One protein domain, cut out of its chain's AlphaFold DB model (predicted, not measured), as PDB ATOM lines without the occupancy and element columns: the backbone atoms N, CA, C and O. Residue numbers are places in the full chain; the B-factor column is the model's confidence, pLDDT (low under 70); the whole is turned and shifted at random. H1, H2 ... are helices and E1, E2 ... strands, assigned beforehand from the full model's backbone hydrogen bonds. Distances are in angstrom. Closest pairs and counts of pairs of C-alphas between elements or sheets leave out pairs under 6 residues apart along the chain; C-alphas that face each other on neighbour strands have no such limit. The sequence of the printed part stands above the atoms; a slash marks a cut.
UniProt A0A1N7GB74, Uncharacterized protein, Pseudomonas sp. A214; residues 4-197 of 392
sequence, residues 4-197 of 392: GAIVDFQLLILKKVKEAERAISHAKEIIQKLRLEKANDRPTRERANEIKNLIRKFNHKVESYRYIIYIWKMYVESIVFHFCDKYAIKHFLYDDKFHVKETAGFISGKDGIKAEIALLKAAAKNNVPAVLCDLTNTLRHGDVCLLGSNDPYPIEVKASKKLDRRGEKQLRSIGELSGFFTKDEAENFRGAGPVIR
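Overview. This is residues 4 to 197 of the 392 residues of an uncharacterized protein of Pseudomonas sp. A214 (UniProt A0A1N7GB74). A long helical hairpin, H1 and H2, makes the longest axis, with a small head at the end where H1 begins and H2 ends. In the head, H4 covers one face of the antiparallel sheet E1 E2 E3, and H5 is near edge strand E3. The printed part has 194 residues, mostly helix, in the order H1 H2 H3 H4 E1 E2 E3 H5. It is loose, with a radius of gyration of the C-alphas of 20.6 A and spans of 68 by 41 by 34 A.

Arrangement. H1, residues 4 to 40, and H2, residues 45 to 83, touch at a shallow tilt of 16 degrees, opposite ways; their closest C-alphas, of Ile 24 and Val 62, are 5.2 A apart. H2 has a kink of 27 degrees near residue 76. H3, residues 86 to 92, is close to H2 but not clearly touching; the closest C-alphas, of Phe 81 and Ile 89, are 7.6 A apart. H4, residues 113 to 125, touches residues 4 to 7 of H1 alone; the closest C-alphas, of Gly 4 and Ala 124, are 5.6 A apart. E1, residues 130 to 132, E2, 144 to 146, and E3, 153 to 155, form a meander, each strand the antiparallel neighbour of the one before; N 131 and O 145, 2.9 A, and N 155 and O 144, 2.7 A, are within hydrogen-bond range. H4 on one face of this sheet makes two layers, at a height of 8.4 A. H5, residues 165 to 183, only grazes the sheet. Every O i to N i+4 pair is within range in H1, H4 and H5, 32 of 35 in H2, and 0 of 3 in H3, with 2 of 4 O i to N i+3 pairs.

Along the chain. H1 begins at C-alpha 4 (3.847, 18.491, 102.600) and is 54.1 A long; H2 is 58.3 A. H5, 27.0 A, ends at C-alpha 183 (-16.212, -1.059, 86.801).

Size, cuts and confidence. The C-alphas farthest apart, of Thr 44 and Lys 183, are 67.8 A apart. The links H3 to H4 and E1 to E2 are long. The printed part has no cut; residues 159 to 161 are under 70 in pLDDT.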
ATOM      1  N   GLY A   4       3.434  17.085 102.491       88.06
ATOM      2  CA  GLY A   4       3.847  18.491 102.600       88.06
ATOM      3  C   GLY A   4       4.959  18.883 101.618       88.06
ATOM      4  O   GLY A   4       4.850  19.908 100.950       88.06
ATOM      5  N   ALA A   5       5.966  18.023 101.429       92.88
ATOM      6  CA  ALA A   5       7.055  18.276 100.481       92.88
ATOM      7  C   ALA A   5       6.557  18.325  99.023       92.88
ATOM      8  O   ALA A   5       7.061  19.111  98.221       92.88
ATOM      9  N   ILE A   6       5.529  17.531  98.692       94.56
ATOM     10  CA  ILE A   6       4.860  17.563  97.381       94.56
ATOM     11  C   ILE A   6       4.188  18.924  97.142       94.56
ATOM     12  O   ILE A   6       4.242  19.445  96.026       94.56
ATOM     13  N   VAL A   7       3.572  19.515  98.170       96.44
ATOM     14  CA  VAL A   7       2.954  20.847  98.070       96.44
ATOM     15  C   VAL A   7       4.015  21.914  97.834       96.44
ATOM     16  O   VAL A   7       3.900  22.681  96.877       96.44
ATOM     17  N   ASP A   8       5.056  21.952  98.662       96.38
ATOM     18  CA  ASP A   8       6.104  22.974  98.569       96.38
ATOM     19  C   ASP A   8       6.814  22.933  97.214       96.38
ATOM     20  O   ASP A   8       7.025  23.969  96.574       96.38
ATOM     21  N   PHE A   9       7.099  21.725  96.721       96.69
ATOM     22  CA  PHE A   9       7.680  21.532  95.401       96.69
ATOM     23  C   PHE A   9       6.759  22.043  94.286       96.69
ATOM     24  O   PHE A   9       7.200  22.790  93.412       96.69
ATOM     25  N   GLN A  10       5.459  21.738  94.329       96.75
ATOM     26  CA  GLN A  10       4.512  22.253  93.338       96.75
ATOM     27  C   GLN A  10       4.363  23.774  93.381       96.75
ATOM     28  O   GLN A  10       4.235  24.397  92.329       96.75
ATOM     29  N   LEU A  11       4.422  24.400  94.559       96.69
ATOM     30  CA  LEU A  11       4.386  25.861  94.680       96.69
ATOM     31  C   LEU A  11       5.642  26.517  94.088       96.69
ATOM     32  O   LEU A  11       5.544  27.572  93.450       96.69
ATOM     33  N   LEU A  12       6.808  25.882  94.231       97.56
ATOM     34  CA  LEU A  12       8.031  26.301  93.547       97.56
ATOM     35  C   LEU A  12       7.868  26.211  92.023       97.56
ATOM     36  O   LEU A  12       8.158  27.179  91.314       97.56
ATOM     37  N   ILE A  13       7.359  25.085  91.517       97.56
ATOM     38  CA  ILE A  13       7.113  24.892  90.084       97.56
ATOM     39  C   ILE A  13       6.088  25.903  89.558       97.56
ATOM     40  O   ILE A  13       6.323  26.540  88.531       97.56
ATOM     41  N   LEU A  14       4.998  26.141  90.290       96.81
ATOM     42  CA  LEU A  14       3.982  27.137  89.955       96.81
ATOM     43  C   LEU A  14       4.589  28.529  89.777       96.81
ATOM     44  O   LEU A  14       4.258  29.241  88.827       96.81
ATOM     45  N   LYS A  15       5.499  28.924  90.676       96.31
ATOM     46  CA  LYS A  15       6.226  30.192  90.565       96.31
ATOM     47  C   LYS A  15       7.033  30.249  89.266       96.31
ATOM     48  O   LYS A  15       6.955  31.252  88.556       96.31
ATOM     49  N   LYS A  16       7.755  29.176  88.924       97.75
ATOM     50  CA  LYS A  16       8.561  29.090  87.692       97.75
ATOM     51  C   LYS A  16       7.724  29.101  86.418       97.75
ATOM     52  O   LYS A  16       8.074  29.807  85.474       97.75
ATOM     53  N   VAL A  17       6.581  28.421  86.414       97.25
ATOM     54  CA  VAL A  17       5.618  28.485  85.308       97.25
ATOM     55  C   VAL A  17       5.094  29.915  85.137       97.25
ATOM     56  O   VAL A  17       5.177  30.463  84.041       97.25
ATOM     57  N   LYS A  18       4.669  30.583  86.219       95.94
ATOM     58  CA  LYS A  18       4.191  31.980  86.170       95.94
ATOM     59  C   LYS A  18       5.264  32.986  85.736       95.94
ATOM     60  O   LYS A  18       4.939  34.022  85.158       95.94
ATOM     61  N   GLU A  19       6.536  32.749  86.054       96.50
ATOM     62  CA  GLU A  19       7.662  33.546  85.539       96.50
ATOM     63  C   GLU A  19       7.772  33.415  84.009       96.50
ATOM     64  O   GLU A  19       7.816  34.430  83.310       96.50
ATOM     65  N   ALA A  20       7.726  32.190  83.479       97.50
ATOM     66  CA  ALA A  20       7.784  31.937  82.040       97.50
ATOM     67  C   ALA A  20       6.548  32.464  81.282       97.50
ATOM     68  O   ALA A  20       6.691  33.056  80.214       97.50
ATOM     69  N   GLU A  21       5.339  32.331  81.835       97.38
ATOM     70  CA  GLU A  21       4.108  32.875  81.234       97.38
ATOM     71  C   GLU A  21       4.138  34.405  81.104       97.38
ATOM     72  O   GLU A  21       3.744  34.959  80.070       97.38
ATOM     73  N   ARG A  22       4.656  35.106  82.122       96.50
ATOM     74  CA  ARG A  22       4.867  36.562  82.059       96.50
ATOM     75  C   ARG A  22       5.865  36.929  80.966       96.50
ATOM     76  O   ARG A  22       5.620  37.866  80.208       96.50
ATOM     77  N   ALA A  23       6.947  36.163  80.830       97.25
ATOM     78  CA  ALA A  23       7.922  36.371  79.765       97.25
ATOM     79  C   ALA A  23       7.324  36.136  78.362       97.25
ATOM     80  O   ALA A  23       7.626  36.891  77.436       97.25
ATOM     81  N   ILE A  24       6.431  35.149  78.204       97.69
ATOM     82  CA  ILE A  24       5.671  34.946  76.958       97.69
ATOM     83  C   ILE A  24       4.760  36.143  76.677       97.69
ATOM     84  O   ILE A  24       4.735  36.626  75.545       97.69
ATOM     85  N   SER A  25       4.018  36.616  77.679       96.56
ATOM     86  CA  SER A  25       3.097  37.753  77.533       96.56
ATOM     87  C   SER A  25       3.844  39.003  77.067       96.56
ATOM     88  O   SER A  25       3.501  39.580  76.039       96.56
ATOM     89  N   HIS A  26       4.959  39.321  77.725       96.62
ATOM     90  CA  HIS A  26       5.819  40.438  77.346       96.62
ATOM     91  C   HIS A  26       6.390  40.300  75.922       96.62
ATOM     92  O   HIS A  26       6.381  41.251  75.140       96.62
ATOM     93  N   ALA A  27       6.850  39.104  75.535       97.38
ATOM     94  CA  ALA A  27       7.332  38.863  74.175       97.38
ATOM     95  C   ALA A  27       6.225  39.062  73.122       97.38
ATOM     96  O   ALA A  27       6.484  39.632  72.061       97.38
ATOM     97  N   LYS A  28       4.992  38.630  73.417       97.50
ATOM     98  CA  LYS A  28       3.826  38.826  72.543       97.50
ATOM     99  C   LYS A  28       3.440  40.300  72.403       97.50
ATOM    100  O   LYS A  28       3.151  40.725  71.288       97.50
ATOM    101  N   GLU A  29       3.493  41.080  73.480       97.50
ATOM    102  CA  GLU A  29       3.265  42.531  73.435       97.50
ATOM    103  C   GLU A  29       4.277  43.233  72.519       97.50
ATOM    104  O   GLU A  29       3.900  44.063  71.694       97.50
ATOM    105  N   ILE A  30       5.562  42.865  72.604       97.12
ATOM    106  CA  ILE A  30       6.598  43.410  71.714       97.12
ATOM    107  C   ILE A  30       6.314  43.039  70.255       97.12
ATOM    108  O   ILE A  30       6.383  43.899  69.379       97.12
ATOM    109  N   ILE A  31       5.955  41.780  69.978       97.31
ATOM    110  CA  ILE A  31       5.571  41.342  68.626       97.31
ATOM    111  C   ILE A  31       4.395  42.170  68.101       97.31
ATOM    112  O   ILE A  31       4.403  42.566  66.936       97.31
ATOM    113  N   GLN A  32       3.393  42.439  68.936       97.19
ATOM    114  CA  GLN A  32       2.236  43.240  68.549       97.19
ATOM    115  C   GLN A  32       2.631  44.684  68.219       97.19
ATOM    116  O   GLN A  32       2.235  45.179  67.167       97.19
ATOM    117  N   LYS A  33       3.466  45.327  69.045       96.06
ATOM    118  CA  LYS A  33       3.993  46.678  68.775       96.06
ATOM    119  C   LYS A  33       4.757  46.738  67.451       96.06
ATOM    120  O   LYS A  33       4.472  47.594  66.624       96.06
ATOM    121  N   LEU A  34       5.640  45.772  67.201       94.94
ATOM    122  CA  LEU A  34       6.396  45.659  65.947       94.94
ATOM    123  C   LEU A  34       5.491  45.449  64.719       94.94
ATOM    124  O   LEU A  34       5.778  45.950  63.633       94.94
ATOM    125  N   ARG A  35       4.392  44.697  64.867       94.19
ATOM    126  CA  ARG A  35       3.394  44.522  63.799       94.19
ATOM    127  C   ARG A  35       2.651  45.822  63.499       94.19
ATOM    128  O   ARG A  35       2.420  46.098  62.326       94.19
ATOM    129  N   LEU A  36       2.306  46.595  64.530       93.31
ATOM    130  CA  LEU A  36       1.653  47.898  64.383       93.31
ATOM    131  C   LEU A  36       2.583  48.924  63.727       93.31
ATOM    132  O   LEU A  36       2.168  49.551  62.762       93.31
ATOM    133  N   GLU A  37       3.844  49.014  64.163       91.12
ATOM    134  CA  GLU A  37       4.873  49.874  63.545       91.12
ATOM    135  C   GLU A  37       4.987  49.588  62.040       91.12
ATOM    136  O   GLU A  37       4.915  50.477  61.196       91.12
ATOM    137  N   LYS A  38       5.060  48.304  61.668       88.56
ATOM    138  CA  LYS A  38       5.130  47.906  60.259       88.56
ATOM    139  C   LYS A  38       3.882  48.280  59.451       88.56
ATOM    140  O   LYS A  38       4.007  48.549  58.258       88.56
ATOM    141  N   ALA A  39       2.700  48.223  60.061       87.69
ATOM    142  CA  ALA A  39       1.434  48.495  59.386       87.69
ATOM    143  C   ALA A  39       1.164  49.999  59.232       87.69
ATOM    144  O   ALA A  39       0.683  50.423  58.182       87.69
ATOM    145  N   ASN A  40       1.494  50.789  60.253       86.25
ATOM    146  CA  ASN A  40       1.077  52.186  60.356       86.25
ATOM    147  C   ASN A  40       2.158  53.171  59.898       86.25
ATOM    148  O   ASN A  40       1.827  54.184  59.286       86.25
ATOM    149  N   ASP A  41       3.439  52.854  60.104       84.00
ATOM    150  CA  ASP A  41       4.511  53.853  59.985       84.00
ATOM    151  C   ASP A  41       5.238  53.809  58.631       84.00
ATOM    152  O   ASP A  41       6.232  54.502  58.435       84.00
ATOM    153  N   ARG A  42       4.754  52.984  57.683       81.38
ATOM    154  CA  ARG A  42       5.330  52.785  56.332       81.38
ATOM    155  C   ARG A  42       6.873  52.749  56.351       81.38
ATOM    156  O   ARG A  42       7.516  53.553  55.673       81.38
ATOM    157  N   PRO A  43       7.482  51.834  57.130       85.75
ATOM    158  CA  PRO A  43       8.921  51.835  57.353       85.75
ATOM    159  C   PRO A  43       9.708  51.625  56.055       85.75
ATOM    160  O   PRO A  43       9.235  50.981  55.115       85.75
ATOM    161  N   THR A  44      10.957  52.100  56.037       91.50
ATOM    162  CA  THR A  44      11.905  51.800  54.954       91.50
ATOM    163  C   THR A  44      12.075  50.288  54.780       91.50
ATOM    164  O   THR A  44      11.830  49.495  55.695       91.50
ATOM    165  N   ARG A  45      12.536  49.850  53.600       89.44
ATOM    166  CA  ARG A  45      12.770  48.422  53.314       89.44
ATOM    167  C   ARG A  45      13.715  47.768  54.330       89.44
ATOM    168  O   ARG A  45      13.494  46.626  54.729       89.44
ATOM    169  N   GLU A  46      14.746  48.494  54.750       92.12
ATOM    170  CA  GLU A  46      15.706  48.067  55.771       92.12
ATOM    171  C   GLU A  46      15.012  47.857  57.117       92.12
ATOM    172  O   GLU A  46      15.040  46.749  57.658       92.12
ATOM    173  N   ARG A  47      14.264  48.861  57.592       92.06
ATOM    174  CA  ARG A  47      13.525  48.772  58.853       92.06
ATOM    175  C   ARG A  47      12.460  47.673  58.829       92.06
ATOM    176  O   ARG A  47      12.299  46.933  59.798       92.06
ATOM    177  N   ALA A  48      11.770  47.481  57.706       90.81
ATOM    178  CA  ALA A  48      10.801  46.399  57.544       90.81
ATOM    179  C   ALA A  48      11.446  45.001  57.670       90.81
ATOM    180  O   ALA A  48      10.841  44.083  58.241       90.81
ATOM    181  N   ASN A  49      12.671  44.833  57.160       94.00
ATOM    182  CA  ASN A  49      13.447  43.601  57.306       94.00
ATOM    183  C   ASN A  49      13.922  43.388  58.749       94.00
ATOM    184  O   ASN A  49      13.808  42.273  59.269       94.00
ATOM    185  N   GLU A  50      14.390  44.439  59.423       95.38
ATOM    186  CA  GLU A  50      14.731  44.390  60.849       95.38
ATOM    187  C   GLU A  50      13.537  43.966  61.703       95.38
ATOM    188  O   GLU A  50      13.644  43.028  62.496       95.38
ATOM    189  N   ILE A  51      12.371  44.588  61.493       94.62
ATOM    190  CA  ILE A  51      11.129  44.247  62.191       94.62
ATOM    191  C   ILE A  51      10.788  42.765  61.987       94.62
ATOM    192  O   ILE A  51      10.482  42.059  62.950       94.62
ATOM    193  N   LYS A  52      10.884  42.249  60.752       95.44
ATOM    194  CA  LYS A  52      10.638  40.825  60.460       95.44
ATOM    195  C   LYS A  52      11.593  39.917  61.244       95.44
ATOM    196  O   LYS A  52      11.160  38.905  61.802       95.44
ATOM    197  N   ASN A  53      12.872  40.282  61.320       96.62
ATOM    198  CA  ASN A  53      13.876  39.544  62.084       96.62
ATOM    199  C   ASN A  53      13.606  39.581  63.594       96.62
ATOM    200  O   ASN A  53      13.696  38.540  64.250       96.62
ATOM    201  N   LEU A  54      13.217  40.736  64.138       97.31
ATOM    202  CA  LEU A  54      12.842  40.882  65.543       97.31
ATOM    203  C   LEU A  54      11.598  40.059  65.885       97.31
ATOM    204  O   LEU A  54      11.625  39.307  66.857       97.31
ATOM    205  N   ILE A  55      10.546  40.112  65.061       97.31
ATOM    206  CA  ILE A  55       9.341  39.288  65.245       97.31
ATOM    207  C   ILE A  55       9.712  37.802  65.274       97.31
ATOM    208  O   ILE A  55       9.294  37.083  66.180       97.31
ATOM    209  N   ARG A  56      10.545  37.335  64.334       97.69
ATOM    210  CA  ARG A  56      11.031  35.945  64.316       97.69
ATOM    211  C   ARG A  56      11.789  35.588  65.601       97.69
ATOM    212  O   ARG A  56      11.529  34.538  66.182       97.69
ATOM    213  N   LYS A  57      12.675  36.469  66.074       97.81
ATOM    214  CA  LYS A  57      13.428  36.286  67.326       97.81
ATOM    215  C   LYS A  57      12.503  36.178  68.541       97.81
ATOM    216  O   LYS A  57      12.697  35.299  69.377       97.81
ATOM    217  N   PHE A  58      11.496  37.044  68.656       97.88
ATOM    218  CA  PHE A  58      10.549  36.994  69.772       97.88
ATOM    219  C   PHE A  58       9.593  35.800  69.684       97.88
ATOM    220  O   PHE A  58       9.311  35.203  70.718       97.88
ATOM    221  N   ASN A  59       9.175  35.378  68.485       98.06
ATOM    222  CA  ASN A  59       8.421  34.130  68.312       98.06
ATOM    223  C   ASN A  59       9.231  32.926  68.809       98.06
ATOM    224  O   ASN A  59       8.721  32.121  69.582       98.06
ATOM    225  N   HIS A  60      10.521  32.846  68.464       97.00
ATOM    226  CA  HIS A  60      11.394  31.792  68.986       97.00
ATOM    227  C   HIS A  60      11.495  31.834  70.519       97.00
ATOM    228  O   HIS A  60      11.457  30.792  71.172       97.00
ATOM    229  N   LYS A  61      11.595  33.029  71.123       97.19
ATOM    230  CA  LYS A  61      11.572  33.173  72.590       97.19
ATOM    231  C   LYS A  61      10.269  32.650  73.197       97.19
ATOM    232  O   LYS A  61      10.324  31.991  74.229       97.19
ATOM    233  N   VAL A  62       9.121  32.914  72.569       97.88
ATOM    234  CA  VAL A  62       7.824  32.384  73.022       97.88
ATOM    235  C   VAL A  62       7.839  30.856  73.034       97.88
ATOM    236  O   VAL A  62       7.508  30.270  74.064       97.88
ATOM    237  N   GLU A  63       8.278  30.212  71.949       96.56
ATOM    238  CA  GLU A  63       8.364  28.744  71.905       96.56
ATOM    239  C   GLU A  63       9.373  28.192  72.923       96.56
ATOM    240  O   GLU A  63       9.097  27.198  73.591       96.56
ATOM    241  N   SER A  64      10.501  28.880  73.140       96.12
ATOM    242  CA  SER A  64      11.487  28.491  74.161       96.12
ATOM    243  C   SER A  64      10.893  28.514  75.574       96.12
ATOM    244  O   SER A  64      11.114  27.590  76.354       96.12
ATOM    245  N   TYR A  65      10.098  29.532  75.914       97.69
ATOM    246  CA  TYR A  65       9.418  29.583  77.210       97.69
ATOM    247  C   TYR A  65       8.294  28.551  77.335       97.69
ATOM    248  O   TYR A  65       8.111  28.003  78.419       97.69
ATOM    249  N   ARG A  66       7.572  28.233  76.249       96.75
ATOM    250  CA  ARG A  66       6.599  27.125  76.250       96.75
ATOM    251  C   ARG A  66       7.275  25.791  76.536       96.75
ATOM    252  O   ARG A  66       6.793  25.047  77.383       96.75
ATOM    253  N   TYR A  67       8.417  25.541  75.904       96.62
ATOM    254  CA  TYR A  67       9.230  24.364  76.185       96.62
ATOM    255  C   TYR A  67       9.705  24.332  77.647       96.62
ATOM    256  O   TYR A  67       9.588  23.308  78.310       96.62
ATOM    257  N   ILE A  68      10.151  25.459  78.212       96.81
ATOM    258  CA  ILE A  68      10.514  25.534  79.639       96.81
ATOM    259  C   ILE A  68       9.319  25.194  80.545       96.81
ATOM    260  O   ILE A  68       9.474  24.430  81.495       96.81
ATOM    261  N   ILE A  69       8.123  25.722  80.255       97.38
ATOM    262  CA  ILE A  69       6.897  25.391  81.002       97.38
ATOM    263  C   ILE A  69       6.607  23.893  80.911       97.38
ATOM    264  O   ILE A  69       6.364  23.259  81.933       97.38
ATOM    265  N   TYR A  70       6.667  23.325  79.708       96.50
ATOM    266  CA  TYR A  70       6.490  21.896  79.472       96.50
ATOM    267  C   TYR A  70       7.430  21.051  80.345       96.50
ATOM    268  O   TYR A  70       6.976  20.118  81.011       96.50
ATOM    269  N   ILE A  71       8.718  21.416  80.406       96.94
ATOM    270  CA  ILE A  71       9.726  20.726  81.223       96.94
ATOM    271  C   ILE A  71       9.390  20.838  82.709       96.94
ATOM    272  O   ILE A  71       9.409  19.831  83.414       96.94
ATOM    273  N   TRP A  72       9.018  22.027  83.189       97.12
ATOM    274  CA  TRP A  72       8.589  22.208  84.576       97.12
ATOM    275  C   TRP A  72       7.382  21.342  84.935       97.12
ATOM    276  O   TRP A  72       7.371  20.715  85.993       97.12
ATOM    277  N   LYS A  73       6.397  21.248  84.039       96.31
ATOM    278  CA  LYS A  73       5.219  20.398  84.233       96.31
ATOM    279  C   LYS A  73       5.562  18.908  84.289       96.31
ATOM    280  O   LYS A  73       4.950  18.172  85.059       96.31
ATOM    281  N   MET A  74       6.585  18.457  83.557       95.75
ATOM    282  CA  MET A  74       7.044  17.062  83.624       95.75
ATOM    283  C   MET A  74       7.610  16.668  85.000       95.75
ATOM    284  O   MET A  74       7.583  15.487  85.343       95.75
ATOM    285  N   TYR A  75       8.097  17.622  85.802       95.69
ATOM    286  CA  TYR A  75       8.509  17.351  87.187       95.69
ATOM    287  C   TYR A  75       7.326  17.149  88.137       95.69
ATOM    288  O   TYR A  75       7.441  16.407  89.101       95.69
ATOM    289  N   VAL A  76       6.189  17.803  87.901       96.12
ATOM    290  CA  VAL A  76       4.971  17.529  88.686       96.12
ATOM    291  C   VAL A  76       4.341  16.224  88.213       96.12
ATOM    292  O   VAL A  76       3.873  15.422  89.012       96.12
ATOM    293  N   GLU A  77       4.399  15.962  86.911       94.62
ATOM    294  CA  GLU A  77       3.952  14.709  86.314       94.62
ATOM    295  C   GLU A  77       4.699  13.488  86.865       94.62
ATOM    296  O   GLU A  77       4.081  12.452  87.086       94.62
ATOM    297  N   SER A  78       5.997  13.598  87.172       94.88
ATOM    298  CA  SER A  78       6.739  12.491  87.791       94.88
ATOM    299  C   SER A  78       6.208  12.116  89.181       94.88
ATOM    300  O   SER A  78       6.298  10.952  89.563       94.88
ATOM    301  N   ILE A  79       5.586  13.056  89.904       95.62
ATOM    302  CA  ILE A  79       4.873  12.776  91.160       95.62
ATOM    303  C   ILE A  79       3.663  11.891  90.868       95.62
ATOM    304  O   ILE A  79       3.476  10.875  91.524       95.62
ATOM    305  N   VAL A  80       2.873  12.225  89.843       95.94
ATOM    306  CA  VAL A  80       1.695  11.435  89.446       95.94
ATOM    307  C   VAL A  80       2.095   9.999  89.105       95.94
ATOM    308  O   VAL A  80       1.521   9.060  89.644       95.94
ATOM    309  N   PHE A  81       3.127   9.827  88.277       95.00
ATOM    310  CA  PHE A  81       3.634   8.509  87.873       95.00
ATOM    311  C   PHE A  81       4.304   7.722  89.010       95.00
ATOM    312  O   PHE A  81       4.520   6.522  88.868       95.00
ATOM    313  N   HIS A  82       4.645   8.371  90.126       93.88
ATOM    314  CA  HIS A  82       5.141   7.686  91.317       93.88
ATOM    315  C   HIS A  82       4.012   7.040  92.132       93.88
ATOM    316  O   HIS A  82       4.239   6.007  92.758       93.88
ATOM    317  N   PHE A  83       2.820   7.645  92.144       94.00
ATOM    318  CA  PHE A  83       1.697   7.207  92.981       94.00
ATOM    319  C   PHE A  83       0.619   6.429  92.222       94.00
ATOM    320  O   PHE A  83      -0.026   5.570  92.815       94.00
ATOM    321  N   CYS A  84       0.421   6.712  90.935       94.62
ATOM    322  CA  CYS A  84      -0.650   6.118  90.140       94.62
ATOM    323  C   CYS A  84      -0.113   5.209  89.027       94.62
ATOM    324  O   CYS A  84       1.011   5.364  88.543       94.62
ATOM    325  N   ASP A  85      -0.956   4.286  88.569       92.38
ATOM    326  CA  ASP A  85      -0.669   3.420  87.433       92.38
ATOM    327  C   ASP A  85      -0.559   4.258  86.145       92.38
ATOM    328  O   ASP A  85      -1.493   4.940  85.713       92.38
ATOM    329  N   LYS A  86       0.591   4.171  85.475       92.00
ATOM    330  CA  LYS A  86       0.879   4.846  84.198       92.00
ATOM    331  C   LYS A  86      -0.083   4.502  83.057       92.00
ATOM    332  O   LYS A  86      -0.198   5.269  82.096       92.00
ATOM    333  N   TYR A  87      -0.744   3.352  83.115       91.50
ATOM    334  CA  TYR A  87      -1.770   2.947  82.165       91.50
ATOM    335  C   TYR A  87      -3.136   3.545  82.500       91.50
ATOM    336  O   TYR A  87      -3.916   3.746  81.573       91.50
ATOM    337  N   ALA A  88      -3.395   3.899  83.761       92.31
ATOM    338  CA  ALA A  88      -4.557   4.692  84.156       92.31
ATOM    339  C   ALA A  88      -4.351   6.176  83.813       92.31
ATOM    340  O   ALA A  88      -5.206   6.792  83.173       92.31
ATOM    341  N   ILE A  89      -3.170   6.728  84.130       94.00
ATOM    342  CA  ILE A  89      -2.817   8.142  83.905       94.00
ATOM    343  C   ILE A  89      -3.055   8.578  82.452       94.00
ATOM    344  O   ILE A  89      -3.588   9.662  82.218       94.00
ATOM    345  N   LYS A  90      -2.732   7.732  81.461       89.81
ATOM    346  CA  LYS A  90      -2.892   8.069  80.032       89.81
ATOM    347  C   LYS A  90      -4.327   8.479  79.679       89.81
ATOM    348  O   LYS A  90      -4.531   9.323  78.812       89.81
ATOM    349  N   HIS A  91      -5.330   7.906  80.345       90.12
ATOM    350  CA  HIS A  91      -6.725   8.219  80.056       90.12
ATOM    351  C   HIS A  91      -7.057   9.666  80.432       90.12
ATOM    352  O   HIS A  91      -7.969  10.254  79.868       90.12
ATOM    353  N   PHE A  92      -6.268  10.335  81.262       92.75
ATOM    354  CA  PHE A  92      -6.502  11.741  81.570       92.75
ATOM    355  C   PHE A  92      -5.997  12.707  80.483       92.75
ATOM    356  O   PHE A  92      -6.308  13.896  80.543       92.75
ATOM    357  N   LEU A  93      -5.293  12.207  79.458       92.19
ATOM    358  CA  LEU A  93      -4.790  13.021  78.349       92.19
ATOM    359  C   LEU A  93      -5.870  13.371  77.321       92.19
ATOM    360  O   LEU A  93      -5.851  14.469  76.764       92.19
ATOM    361  N   TYR A  94      -6.770  12.427  77.030       89.75
ATOM    362  CA  TYR A  94      -7.713  12.569  75.912       89.75
ATOM    363  C   TYR A  94      -9.078  13.114  76.323       89.75
ATOM    364  O   TYR A  94      -9.468  13.048  77.494       89.75
ATOM    365  N   ASP A  95      -9.782  13.645  75.332       88.00
ATOM    366  CA  ASP A  95     -11.183  14.034  75.397       88.00
ATOM    367  C   ASP A  95     -12.134  12.838  75.171       88.00
ATOM    368  O   ASP A  95     -11.730  11.669  75.178       88.00
ATOM    369  N   ASP A  96     -13.418  13.149  74.999       82.75
ATOM    370  CA  ASP A  96     -14.517  12.218  74.733       82.75
ATOM    371  C   ASP A  96     -14.427  11.513  73.369       82.75
ATOM    372  O   ASP A  96     -15.146  10.546  73.140       82.75
ATOM    373  N   LYS A  97     -13.537  11.955  72.475       83.38
ATOM    374  CA  LYS A  97     -13.321  11.385  71.137       83.38
ATOM    375  C   LYS A  97     -11.930  10.778  70.974       83.38
ATOM    376  O   LYS A  97     -11.492  10.527  69.857       83.38
ATOM    377  N   PHE A  98     -11.228  10.562  72.085       82.88
ATOM    378  CA  PHE A  98      -9.867  10.031  72.108       82.88
ATOM    379  C   PHE A  98      -8.818  10.938  71.431       82.88
ATOM    380  O   PHE A  98      -7.700  10.501  71.157       82.88
ATOM    381  N   HIS A  99      -9.116  12.227  71.241       87.06
ATOM    382  CA  HIS A  99      -8.125  13.219  70.828       87.06
ATOM    383  C   HIS A  99      -7.402  13.791  72.040       87.06
ATOM    384  O   HIS A  99      -7.974  13.918  73.122       87.06
ATOM    385  N   VAL A 100      -6.134  14.175  71.874       87.69
ATOM    386  CA  VAL A 100      -5.388  14.861  72.937       87.69
ATOM    387  C   VAL A 100      -6.126  16.152  73.296       87.69
ATOM    388  O   VAL A 100      -6.207  17.075  72.489       87.69
ATOM    389  N   LYS A 101      -6.663  16.213  74.517       89.62
ATOM    390  CA  LYS A 101      -7.434  17.357  75.012       89.62
ATOM    391  C   LYS A 101      -6.551  18.592  75.049       89.62
ATOM    392  O   LYS A 101      -5.390  18.461  75.395       89.62
ATOM    393  N   GLU A 102      -7.050  19.785  74.750       85.38
ATOM    394  CA  GLU A 102      -6.223  21.002  74.778       85.38
ATOM    395  C   GLU A 102      -5.536  21.231  76.135       85.38
ATOM    396  O   GLU A 102      -6.052  20.868  77.197       85.38
ATOM    397  N   THR A 103      -4.342  21.827  76.107       80.81
ATOM    398  CA  THR A 103      -3.642  22.215  77.333       80.81
ATOM    399  C   THR A 103      -4.372  23.359  78.030       80.81
ATOM    400  O   THR A 103      -4.980  24.221  77.394       80.81
ATOM    401  N   ALA A 104      -4.280  23.396  79.358       79.50
ATOM    402  CA  ALA A 104      -4.771  24.535  80.116       79.50
ATOM    403  C   ALA A 104      -4.076  25.835  79.675       79.50
ATOM    404  O   ALA A 104      -2.869  25.860  79.411       79.50
ATOM    405  N   GLY A 105      -4.852  26.922  79.618       85.00
ATOM    406  CA  GLY A 105      -4.331  28.270  79.392       85.00
ATOM    407  C   GLY A 105      -3.450  28.761  80.546       85.00
ATOM    408  O   GLY A 105      -3.217  28.044  81.518       85.00
ATOM    409  N   PHE A 106      -2.982  30.009  80.453       87.50
ATOM    410  CA  PHE A 106      -2.087  30.577  81.465       87.50
ATOM    411  C   PHE A 106      -2.685  30.532  82.870       87.50
ATOM    412  O   PHE A 106      -3.865  30.817  83.077       87.50
ATOM    413  N   ILE A 107      -1.843  30.173  83.831       86.38
ATOM    414  CA  ILE A 107      -2.188  30.103  85.249       86.38
ATOM    415  C   ILE A 107      -2.086  31.496  85.896       86.38
ATOM    416  O   ILE A 107      -2.773  31.816  86.868       86.38
ATOM    417  N   SER A 108      -1.204  32.348  85.374       80.62
ATOM    418  CA  SER A 108      -1.108  33.760  85.744       80.62
ATOM    419  C   SER A 108      -2.420  34.513  85.478       80.62
ATOM    420  O   SER A 108      -3.091  34.303  84.473       80.62
ATOM    421  N   GLY A 109      -2.800  35.389  86.414       71.38
ATOM    422  CA  GLY A 109      -4.017  36.207  86.315       71.38
ATOM    423  C   GLY A 109      -5.328  35.510  86.702       71.38
ATOM    424  O   GLY A 109      -6.364  36.164  86.696       71.38
ATOM    425  N   LYS A 110      -5.310  34.219  87.066       76.81
ATOM    426  CA  LYS A 110      -6.494  33.512  87.580       76.81
ATOM    427  C   LYS A 110      -6.620  33.665  89.100       76.81
ATOM    428  O   LYS A 110      -5.732  33.235  89.837       76.81
ATOM    429  N   ASP A 111      -7.755  34.176  89.574       71.19
ATOM    430  CA  ASP A 111      -8.067  34.245  91.012       71.19
ATOM    431  C   ASP A 111      -8.421  32.875  91.621       71.19
ATOM    432  O   ASP A 111      -8.181  32.639  92.809       71.19
ATOM    433  N   GLY A 112      -8.926  31.945  90.797       76.62
ATOM    434  CA  GLY A 112      -9.377  30.607  91.211       76.62
ATOM    435  C   GLY A 112      -8.293  29.722  91.835       76.62
ATOM    436  O   GLY A 112      -8.595  28.893  92.694       76.62
ATOM    437  N   ILE A 113      -7.016  29.976  91.530       87.94
ATOM    438  CA  ILE A 113      -5.914  29.124  91.993       87.94
ATOM    439  C   ILE A 113      -5.725  29.117  93.514       87.94
ATOM    440  O   ILE A 113      -5.141  28.191  94.074       87.94
ATOM    441  N   LYS A 114      -6.220  30.139  94.225       90.06
ATOM    442  CA  LYS A 114      -6.169  30.157  95.694       90.06
ATOM    443  C   LYS A 114      -6.975  29.000  96.293       90.06
ATOM    444  O   LYS A 114      -6.513  28.388  97.254       90.06
ATOM    445  N   ALA A 115      -8.140  28.693  95.719       91.12
ATOM    446  CA  ALA A 115      -8.991  27.596  96.173       91.12
ATOM    447  C   ALA A 115      -8.361  26.232  95.848       91.12
ATOM    448  O   ALA A 115      -8.336  25.350  96.704       91.12
ATOM    449  N   GLU A 116      -7.767  26.096  94.662       93.94
ATOM    450  CA  GLU A 116      -7.027  24.893  94.255       93.94
ATOM    451  C   GLU A 116      -5.844  24.610  95.197       93.94
ATOM    452  O   GLU A 116      -5.684  23.496  95.693       93.94
ATOM    453  N   ILE A 117      -5.050  25.638  95.534       94.69
ATOM    454  CA  ILE A 117      -3.937  25.521  96.490       94.69
ATOM    455  C   ILE A 117      -4.441  25.181  97.899       94.69
ATOM    456  O   ILE A 117      -3.784  24.427  98.621       94.69
ATOM    457  N   ALA A 118      -5.580  25.733  98.321       94.38
ATOM    458  CA  ALA A 118      -6.166  25.408  99.617       94.38
ATOM    459  C   ALA A 118      -6.575  23.929  99.687       94.38
ATOM    460  O   ALA A 118      -6.257  23.264 100.674       94.38
ATOM    461  N   LEU A 119      -7.194  23.398  98.627       94.81
ATOM    462  CA  LEU A 119      -7.526  21.978  98.525       94.81
ATOM    463  C   LEU A 119      -6.266  21.101  98.514       94.81
ATOM    464  O   LEU A 119      -6.200  20.121  99.251       94.81
ATOM    465  N   LEU A 120      -5.237  21.492  97.756       95.50
ATOM    466  CA  LEU A 120      -3.942  20.808  97.730       95.50
ATOM    467  C   LEU A 120      -3.323  20.701  99.139       95.50
ATOM    468  O   LEU A 120      -2.888  19.629  99.559       95.50
ATOM    469  N   LYS A 121      -3.327  21.802  99.904       96.25
ATOM    470  CA  LYS A 121      -2.848  21.829 101.298       96.25
ATOM    471  C   LYS A 121      -3.720  20.992 102.232       96.25
ATOM    472  O   LYS A 121      -3.192  20.329 103.123       96.25
ATOM    473  N   ALA A 122      -5.038  21.015 102.044       96.19
ATOM    474  CA  ALA A 122      -5.967  20.216 102.832       96.19
ATOM    475  C   ALA A 122      -5.751  18.711 102.607       96.19
ATOM    476  O   ALA A 122      -5.711  17.960 103.581       96.19
ATOM    477  N   ALA A 123      -5.538  18.277 101.362       95.69
ATOM    478  CA  ALA A 123      -5.183  16.894 101.041       95.69
ATOM    479  C   ALA A 123      -3.886  16.478 101.753       95.69
ATOM    480  O   ALA A 123      -3.864  15.473 102.464       95.69
ATOM    481  N   ALA A 124      -2.846  17.315 101.681       95.44
ATOM    482  CA  ALA A 124      -1.575  17.047 102.348       95.44
ATOM    483  C   ALA A 124      -1.698  16.957 103.878       95.44
ATOM    484  O   ALA A 124      -1.089  16.077 104.484       95.44
ATOM    485  N   LYS A 125      -2.525  17.806 104.508       96.12
ATOM    486  CA  LYS A 125      -2.822  17.735 105.951       96.12
ATOM    487  C   LYS A 125      -3.478  16.406 106.350       96.12
ATOM    488  O   LYS A 125      -3.303  15.962 107.479       96.12
ATOM    489  N   ASN A 126      -4.198  15.772 105.428       94.56
ATOM    490  CA  ASN A 126      -4.823  14.463 105.617       94.56
ATOM    491  C   ASN A 126      -3.959  13.306 105.076       94.56
ATOM    492  O   ASN A 126      -4.469  12.210 104.880       94.56
ATOM    493  N   ASN A 127      -2.661  13.531 104.833       93.12
ATOM    494  CA  ASN A 127      -1.721  12.547 104.281       93.12
ATOM    495  C   ASN A 127      -2.118  11.974 102.909       93.12
ATOM    496  O   ASN A 127      -1.654  10.900 102.528       93.12
ATOM    497  N   VAL A 128      -2.926  12.704 102.139       95.38
ATOM    498  CA  VAL A 128      -3.280  12.331 100.768       95.38
ATOM    499  C   VAL A 128      -2.371  13.098  99.801       95.38
ATOM    500  O   VAL A 128      -2.438  14.332  99.763       95.38
ATOM    501  N   PRO A 129      -1.503  12.422  99.022       96.06
ATOM    502  CA  PRO A 129      -0.736  13.083  97.973       96.06
ATOM    503  C   PRO A 129      -1.690  13.610  96.898       96.06
ATOM    504  O   PRO A 129      -2.665  12.954  96.539       96.06
ATOM    505  N   ALA A 130      -1.420  14.808  96.390       97.06
ATOM    506  CA  ALA A 130      -2.258  15.452  95.388       97.06
ATOM    507  C   ALA A 130      -1.432  16.390  94.504       97.06
ATOM    508  O   ALA A 130      -0.364  16.863  94.911       97.06
ATOM    509  N   VAL A 131      -1.933  16.679  93.304       97.25
ATOM    510  CA  VAL A 131      -1.306  17.611  92.360       97.25
ATOM    511  C   VAL A 131      -2.294  18.604  91.759       97.25
ATOM    512  O   VAL A 131      -3.478  18.303  91.639       97.25
ATOM    513  N   LEU A 132      -1.809  19.778  91.351       96.38
ATOM    514  CA  LEU A 132      -2.578  20.699  90.506       96.38
ATOM    515  C   LEU A 132      -2.559  20.187  89.061       96.38
ATOM    516  O   LEU A 132      -1.485  20.071  88.467       96.38
ATOM    517  N   CYS A 133      -3.726  19.923  88.473       94.50
ATOM    518  CA  CYS A 133      -3.837  19.406  87.106       94.50
ATOM    519  C   CYS A 133      -3.222  20.372  86.080       94.50
ATOM    520  O   CYS A 133      -2.471  19.940  85.204       94.50
ATOM    521  N   ASP A 134      -3.422  21.685  86.268       93.06
ATOM    522  CA  ASP A 134      -2.840  22.757  85.442       93.06
ATOM    523  C   ASP A 134      -1.294  22.746  85.435       93.06
ATOM    524  O   ASP A 134      -0.679  23.297  84.515       93.06
ATOM    525  N   LEU A 135      -0.648  22.095  86.414       95.44
ATOM    526  CA  LEU A 135       0.806  21.907  86.484       95.44
ATOM    527  C   LEU A 135       1.298  20.576  85.912       95.44
ATOM    528  O   LEU A 135       2.496  20.317  85.949       95.44
ATOM    529  N   THR A 136       0.425  19.751  85.347       95.12
ATOM    530  CA  THR A 136       0.816  18.522  84.648       95.12
ATOM    531  C   THR A 136       0.629  18.681  83.144       95.12
ATOM    532  O   THR A 136      -0.033  19.614  82.674       95.12
ATOM    533  N   ASN A 137       1.218  17.776  82.364       94.00
ATOM    534  CA  ASN A 137       0.959  17.733  80.932       94.00
ATOM    535  C   ASN A 137      -0.091  16.679  80.542       94.00
ATOM    536  O   ASN A 137      -0.713  16.819  79.487       94.00
ATOM    537  N   THR A 138      -0.290  15.654  81.374       93.56
ATOM    538  CA  THR A 138      -1.166  14.506  81.101       93.56
ATOM    539  C   THR A 138      -2.498  14.578  81.838       93.56
ATOM    540  O   THR A 138      -3.508  14.209  81.250       93.56
ATOM    541  N   LEU A 139      -2.558  15.076  83.079       93.81
ATOM    542  CA  LEU A 139      -3.828  15.181  83.805       93.81
ATOM    543  C   LEU A 139      -4.604  16.421  83.337       93.81
ATOM    544  O   LEU A 139      -4.444  17.508  83.883       93.81
ATOM    545  N   ARG A 140      -5.442  16.266  82.303       90.88
ATOM    546  CA  ARG A 140      -6.227  17.364  81.698       90.88
ATOM    547  C   ARG A 140      -7.699  17.372  82.141       90.88
ATOM    548  O   ARG A 140      -8.558  17.944  81.462       90.88
ATOM    549  N   HIS A 141      -8.014  16.724  83.263       90.38
ATOM    550  CA  HIS A 141      -9.358  16.678  83.852       90.38
ATOM    551  C   HIS A 141      -9.304  17.033  85.339       90.38
ATOM    552  O   HIS A 141      -8.439  16.534  86.055       90.38
ATOM    553  N   GLY A 142     -10.241  17.874  85.782       90.56
ATOM    554  CA  GLY A 142     -10.242  18.483  87.114       90.56
ATOM    555  C   GLY A 142      -9.194  19.586  87.276       90.56
ATOM    556  O   GLY A 142      -8.362  19.802  86.395       90.56
ATOM    557  N   ASP A 143      -9.231  20.249  88.429       91.75
ATOM    558  CA  ASP A 143      -8.283  21.300  88.811       91.75
ATOM    559  C   ASP A 143      -7.213  20.760  89.776       91.75
ATOM    560  O   ASP A 143      -6.035  21.111  89.687       91.75
ATOM    561  N   VAL A 144      -7.607  19.847  90.673       95.00
ATOM    562  CA  VAL A 144      -6.722  19.147  91.617       95.00
ATOM    563  C   VAL A 144      -6.950  17.648  91.490       95.00
ATOM    564  O   VAL A 144      -8.089  17.204  91.489       95.00
ATOM    565  N   CYS A 145      -5.893  16.848  91.430       96.38
ATOM    566  CA  CYS A 145      -5.996  15.394  91.384       96.38
ATOM    567  C   CYS A 145      -5.424  14.772  92.656       96.38
ATOM    568  O   CYS A 145      -4.271  15.033  93.003       96.38
ATOM    569  N   LEU A 146      -6.225  13.961  93.349       96.25
ATOM    570  CA  LEU A 146      -5.773  13.149  94.474       96.25
ATOM    571  C   LEU A 146      -5.117  11.867  93.955       96.25
ATOM    572  O   LEU A 146      -5.589  11.256  92.996       96.25
ATOM    573  N   LEU A 147      -4.043  11.456  94.625       95.94
ATOM    574  CA  LEU A 147      -3.173  10.341  94.246       95.94
ATOM    575  C   LEU A 147      -3.113   9.270  95.352       95.94
ATOM    576  O   LEU A 147      -2.101   8.599  95.529       95.94
ATOM    577  N   GLY A 148      -4.171   9.161  96.164       91.00
ATOM    578  CA  GLY A 148      -4.247   8.216  97.290       91.00
ATOM    579  C   GLY A 148      -4.483   6.754  96.886       91.00
ATOM    580  O   GLY A 148      -4.502   5.882  97.750       91.00
ATOM    581  N   SER A 149      -4.674   6.492  95.593       90.38
ATOM    582  CA  SER A 149      -4.937   5.181  94.998       90.38
ATOM    583  C   SER A 149      -4.165   5.011  93.688       90.38
ATOM    584  O   SER A 149      -3.651   5.984  93.133       90.38
ATOM    585  N   ASN A 150      -4.140   3.784  93.157       89.56
ATOM    586  CA  ASN A 150      -3.521   3.492  91.859       89.56
ATOM    587  C   ASN A 150      -4.159   4.285  90.706       89.56
ATOM    588  O   ASN A 150      -3.459   4.646  89.762       89.56
ATOM    589  N   ASP A 151      -5.456   4.581  90.776       94.31
ATOM    590  CA  ASP A 151      -6.140   5.391  89.771       94.31
ATOM    591  C   ASP A 151      -6.169   6.874  90.195       94.31
ATOM    592  O   ASP A 151      -6.489   7.161  91.356       94.31
ATOM    593  N   PRO A 152      -5.849   7.826  89.291       94.50
ATOM    594  CA  PRO A 152      -5.954   9.254  89.586       94.50
ATOM    595  C   PRO A 152      -7.402   9.673  89.877       94.50
ATOM    596  O   PRO A 152      -8.317   9.322  89.131       94.50
ATOM    597  N   TYR A 153      -7.612  10.487  90.914       94.50
ATOM    598  CA  TYR A 153      -8.939  10.971  91.305       94.50
ATOM    599  C   TYR A 153      -9.043  12.498  91.131       94.50
ATOM    600  O   TYR A 153      -8.635  13.253  92.019       94.50
ATOM    601  N   PRO A 154      -9.509  12.995  89.970       93.81
ATOM    602  CA  PRO A 154      -9.611  14.426  89.706       93.81
ATOM    603  C   PRO A 154     -10.790  15.059  90.454       93.81
ATOM    604  O   PRO A 154     -11.881  14.499  90.538       93.81
ATOM    605  N   ILE A 155     -10.580  16.275  90.938       91.75
ATOM    606  CA  ILE A 155     -11.561  17.116  91.614       91.75
ATOM    607  C   ILE A 155     -11.639  18.440  90.861       91.75
ATOM    608  O   ILE A 155     -10.633  19.121  90.656       91.75
ATOM    609  N   GLU A 156     -12.851  18.812  90.470       90.88
ATOM    610  CA  GLU A 156     -13.155  20.150  89.967       90.88
ATOM    611  C   GLU A 156     -13.452  21.075  91.159       90.88
ATOM    612  O   GLU A 156     -14.346  20.806  91.964       90.88
ATOM    613  N   VAL A 157     -12.706  22.170  91.288       86.44
ATOM    614  CA  VAL A 157     -12.820  23.125  92.390       86.44
ATOM    615  C   VAL A 157     -13.723  24.274  91.958       86.44
ATOM    616  O   VAL A 157     -13.362  25.116  91.140       86.44
ATOM    617  N   LYS A 158     -14.923  24.356  92.539       78.12
ATOM    618  CA  LYS A 158     -15.854  25.466  92.295       78.12
ATOM    619  C   LYS A 158     -16.021  26.322  93.545       78.12
ATOM    620  O   LYS A 158     -16.313  25.820  94.625       78.12
ATOM    621  N   ALA A 159     -15.906  27.638  93.374       64.19
ATOM    622  CA  ALA A 159     -16.223  28.610  94.422       64.19
ATOM    623  C   ALA A 159     -17.740  28.857  94.569       64.19
ATOM    624  O   ALA A 159     -18.185  29.352  95.602       64.19
ATOM    625  N   SER A 160     -18.543  28.524  93.550       66.44
ATOM    626  CA  SER A 160     -19.993  28.763  93.514       66.44
ATOM    627  C   SER A 160     -20.776  27.463  93.309       66.44
ATOM    628  O   SER A 160     -20.307  26.557  92.623       66.44
ATOM    629  N   LYS A 161     -21.992  27.390  93.868       62.41
ATOM    630  CA  LYS A 161     -22.883  26.220  93.757       62.41
ATOM    631  C   LYS A 161     -23.583  26.088  92.398       62.41
ATOM    632  O   LYS A 161     -24.096  25.015  92.100       62.41
ATOM    633  N   LYS A 162     -23.649  27.153  91.587       71.69
ATOM    634  CA  LYS A 162     -24.248  27.087  90.245       71.69
ATOM    635  C   LYS A 162     -23.186  26.644  89.244       71.69
ATOM    636  O   LYS A 162     -22.151  27.296  89.115       71.69
ATOM    637  N   LEU A 163     -23.461  25.543  88.554       71.00
ATOM    638  CA  LEU A 163     -22.633  25.065  87.455       71.00
ATOM    639  C   LEU A 163     -23.034  25.793  86.176       71.00
ATOM    640  O   LEU A 163     -24.216  25.952  85.880       71.00
ATOM    641  N   ASP A 164     -22.038  26.260  85.435       79.94
ATOM    642  CA  ASP A 164     -22.221  26.665  84.053       79.94
ATOM    643  C   ASP A 164     -22.116  25.437  83.133       79.94
ATOM    644  O   ASP A 164     -21.642  24.367  83.525       79.94
ATOM    645  N   ARG A 165     -22.505  25.598  81.861       81.62
ATOM    646  CA  ARG A 165     -22.440  24.519  80.856       81.62
ATOM    647  C   ARG A 165     -21.038  23.901  80.742       81.62
ATOM    648  O   ARG A 165     -20.887  22.727  80.408       81.62
ATOM    649  N   ARG A 166     -19.994  24.700  80.988       78.50
ATOM    650  CA  ARG A 166     -18.601  24.243  80.984       78.50
ATOM    651  C   ARG A 166     -18.315  23.322  82.173       78.50
ATOM    652  O   ARG A 166     -17.781  22.235  81.959       78.50
ATOM    653  N   GLY A 167     -18.693  23.727  83.383       80.25
ATOM    654  CA  GLY A 167     -18.557  22.931  84.598       80.25
ATOM    655  C   GLY A 167     -19.336  21.619  84.531       80.25
ATOM    656  O   GLY A 167     -18.808  20.581  84.919       80.25
ATOM    657  N   GLU A 168     -20.537  21.627  83.949       83.44
ATOM    658  CA  GLU A 168     -21.316  20.403  83.710       83.44
ATOM    659  C   GLU A 168     -20.587  19.416  82.787       83.44
ATOM    660  O   GLU A 168     -20.531  18.219  83.073       83.44
ATOM    661  N   LYS A 169     -19.977  19.907  81.696       82.25
ATOM    662  CA  LYS A 169     -19.189  19.061  80.783       82.25
ATOM    663  C   LYS A 169     -17.962  18.463  81.484       82.25
ATOM    664  O   LYS A 169     -17.657  17.291  81.270       82.25
ATOM    665  N   GLN A 170     -17.266  19.244  82.313       83.19
ATOM    666  CA  GLN A 170     -16.110  18.761  83.080       83.19
ATOM    667  C   GLN A 170     -16.511  17.669  84.077       83.19
ATOM    668  O   GLN A 170     -15.886  16.610  84.092       83.19
ATOM    669  N   LEU A 171     -17.582  17.884  84.846       86.00
ATOM    670  CA  LEU A 171     -18.080  16.898  85.808       86.00
ATOM    671  C   LEU A 171     -18.552  15.611  85.134       86.00
ATOM    672  O   LEU A 171     -18.258  14.529  85.632       86.00
ATOM    673  N   ARG A 172     -19.219  15.706  83.977       86.56
ATOM    674  CA  ARG A 172     -19.598  14.525  83.188       86.56
ATOM    675  C   ARG A 172     -18.374  13.720  82.760       86.56
ATOM    676  O   ARG A 172     -18.343  12.515  82.966       86.56
ATOM    677  N   SER A 173     -17.353  14.393  82.230       86.19
ATOM    678  CA  SER A 173     -16.124  13.733  81.784       86.19
ATOM    679  C   SER A 173     -15.367  13.059  82.938       86.19
ATOM    680  O   SER A 173     -14.866  11.946  82.779       86.19
ATOM    681  N   ILE A 174     -15.332  13.691  84.118       89.25
ATOM    682  CA  ILE A 174     -14.792  13.082  85.344       89.25
ATOM    683  C   ILE A 174     -15.636  11.872  85.771       89.25
ATOM    684  O   ILE A 174     -15.078  10.834  86.119       89.25
ATOM    685  N   GLY A 175     -16.966  11.983  85.710       88.81
ATOM    686  CA  GLY A 175     -17.894  10.904  86.050       88.81
ATOM    687  C   GLY A 175     -17.740   9.674  85.153       88.81
ATOM    688  O   GLY A 175     -17.692   8.559  85.661       88.81
ATOM    689  N   GLU A 176     -17.589   9.863  83.841       89.00
ATOM    690  CA  GLU A 176     -17.324   8.778  82.883       89.00
ATOM    691  C   GLU A 176     -16.001   8.059  83.188       89.00
ATOM    692  O   GLU A 176     -15.954   6.829  83.215       89.00
ATOM    693  N   LEU A 177     -14.933   8.815  83.477       90.38
ATOM    694  CA  LEU A 177     -13.639   8.252  83.877       90.38
ATOM    695  C   LEU A 177     -13.735   7.469  85.190       90.38
ATOM    696  O   LEU A 177     -13.264   6.338  85.267       90.38
ATOM    697  N   SER A 178     -14.364   8.051  86.211       88.88
ATOM    698  CA  SER A 178     -14.547   7.398  87.509       88.88
ATOM    699  C   SER A 178     -15.391   6.130  87.384       88.88
ATOM    700  O   SER A 178     -15.053   5.119  87.998       88.88
ATOM    701  N   GLY A 179     -16.446   6.158  86.566       90.50
ATOM    702  CA  GLY A 179     -17.269   4.989  86.269       90.50
ATOM    703  C   GLY A 179     -16.465   3.870  85.611       90.50
ATOM    704  O   GLY A 179     -16.554   2.730  86.057       90.50
ATOM    705  N   PHE A 180     -15.634   4.202  84.618       92.12
ATOM    706  CA  PHE A 180     -14.751   3.239  83.956       92.12
ATOM    707  C   PHE A 180     -13.748   2.600  84.926       92.12
ATOM    708  O   PHE A 180     -13.641   1.380  84.962       92.12
ATOM    709  N   PHE A 181     -13.059   3.388  85.761       91.50
ATOM    710  CA  PHE A 181     -12.098   2.839  86.732       91.50
ATOM    711  C   PHE A 181     -12.754   2.019  87.847       91.50
ATOM    712  O   PHE A 181     -12.122   1.123  88.392       91.50
ATOM    713  N   THR A 182     -14.013   2.309  88.186       91.19
ATOM    714  CA  THR A 182     -14.748   1.554  89.213       91.19
ATOM    715  C   THR A 182     -15.232   0.204  88.689       91.19
ATOM    716  O   THR A 182     -15.292  -0.759  89.446       91.19
ATOM    717  N   LYS A 183     -15.623   0.141  87.411       92.44
ATOM    718  CA  LYS A 183     -16.212  -1.059  86.801       92.44
ATOM    719  C   LYS A 183     -15.198  -1.937  86.075       92.44
ATOM    720  O   LYS A 183     -15.513  -3.078  85.778       92.44
ATOM    721  N   ASP A 184     -14.026  -1.397  85.743       92.38
ATOM    722  CA  ASP A 184     -13.049  -2.004  84.830       92.38
ATOM    723  C   ASP A 184     -13.598  -2.320  83.433       92.38
ATOM    724  O   ASP A 184     -12.943  -2.984  82.631       92.38
ATOM    725  N   GLU A 185     -14.764  -1.782  83.093       92.06
ATOM    726  CA  GLU A 185     -15.414  -1.972  81.807       92.06
ATOM    727  C   GLU A 185     -16.292  -0.774  81.436       92.06
ATOM    728  O   GLU A 185     -16.759  -0.010  82.288       92.06
ATOM    729  N   ALA A 186     -16.515  -0.606  80.137       90.19
ATOM    730  CA  ALA A 186     -17.469   0.342  79.586       90.19
ATOM    731  C   ALA A 186     -17.944  -0.134  78.208       90.19
ATOM    732  O   ALA A 186     -17.123  -0.472  77.361       90.19
ATOM    733  N   GLU A 187     -19.257  -0.107  77.956       87.12
ATOM    734  CA  GLU A 187     -19.836  -0.457  76.644       87.12
ATOM    735  C   GLU A 187     -19.377   0.489  75.529       87.12
ATOM    736  O   GLU A 187     -19.192   0.084  74.381       87.12
ATOM    737  N   ASN A 188     -19.198   1.759  75.884       84.75
ATOM    738  CA  ASN A 188     -18.610   2.774  75.037       84.75
ATOM    739  C   ASN A 188     -17.687   3.637  75.891       84.75
ATOM    740  O   ASN A 188     -18.127   4.278  76.848       84.75
ATOM    741  N   PHE A 189     -16.408   3.664  75.534       85.00
ATOM    742  CA  PHE A 189     -15.428   4.518  76.183       85.00
ATOM    743  C   PHE A 189     -14.741   5.379  75.133       85.00
ATOM    744  O   PHE A 189     -13.907   4.912  74.360       85.00
ATOM    745  N   ARG A 190     -15.085   6.672  75.128       81.25
ATOM    746  CA  ARG A 190     -14.515   7.685  74.223       81.25
ATOM    747  C   ARG A 190     -14.753   7.415  72.739       81.25
ATOM    748  O   ARG A 190     -13.875   7.639  71.910       81.25
ATOM    749  N   GLY A 191     -15.929   6.886  72.413       77.19
ATOM    750  CA  GLY A 191     -16.291   6.527  71.045       77.19
ATOM    751  C   GLY A 191     -15.707   5.195  70.576       77.19
ATOM    752  O   GLY A 191     -16.015   4.775  69.464       77.19
ATOM    753  N   ALA A 192     -14.906   4.510  71.401       76.19
ATOM    754  CA  ALA A 192     -14.562   3.113  71.176       76.19
ATOM    755  C   ALA A 192     -15.666   2.215  71.751       76.19
ATOM    756  O   ALA A 192     -16.273   2.572  72.761       76.19
ATOM    757  N   GLY A 193     -15.912   1.068  71.103       77.94
ATOM    758  CA  GLY A 193     -16.853   0.038  71.567       77.94
ATOM    759  C   GLY A 193     -16.451  -0.571  72.918       77.94
ATOM    760  O   GLY A 193     -15.661   0.040  73.633       77.94
ATOM    761  N   PRO A 194     -16.940  -1.768  73.278       85.06
ATOM    762  CA  PRO A 194     -16.695  -2.326  74.604       85.06
ATOM    763  C   PRO A 194     -15.204  -2.312  74.969       85.06
ATOM    764  O   PRO A 194     -14.373  -2.896  74.271       85.06
ATOM    765  N   VAL A 195     -14.862  -1.599  76.042       88.06
ATOM    766  CA  VAL A 195     -13.499  -1.487  76.570       88.06
ATOM    767  C   VAL A 195     -13.458  -2.166  77.920       88.06
ATOM    768  O   VAL A 195     -14.265  -1.858  78.789       88.06
ATOM    769  N   ILE A 196     -12.469  -3.038  78.106       89.44
ATOM    770  CA  ILE A 196     -12.222  -3.732  79.367       89.44
ATOM    771  C   ILE A 196     -10.802  -3.405  79.826       89.44
ATOM    772  O   ILE A 196      -9.839  -3.505  79.056       89.44
ATOM    773  N   ARG A 197     -10.661  -3.009  81.090       90.12
ATOM    774  CA  ARG A 197      -9.379  -2.850  81.768       90.12
ATOM    775  C   ARG A 197      -8.971  -4.198  82.352       90.12
ATOM    776  O   ARG A 197      -9.736  -4.857  83.044       90.12
TER     777      ARG A 197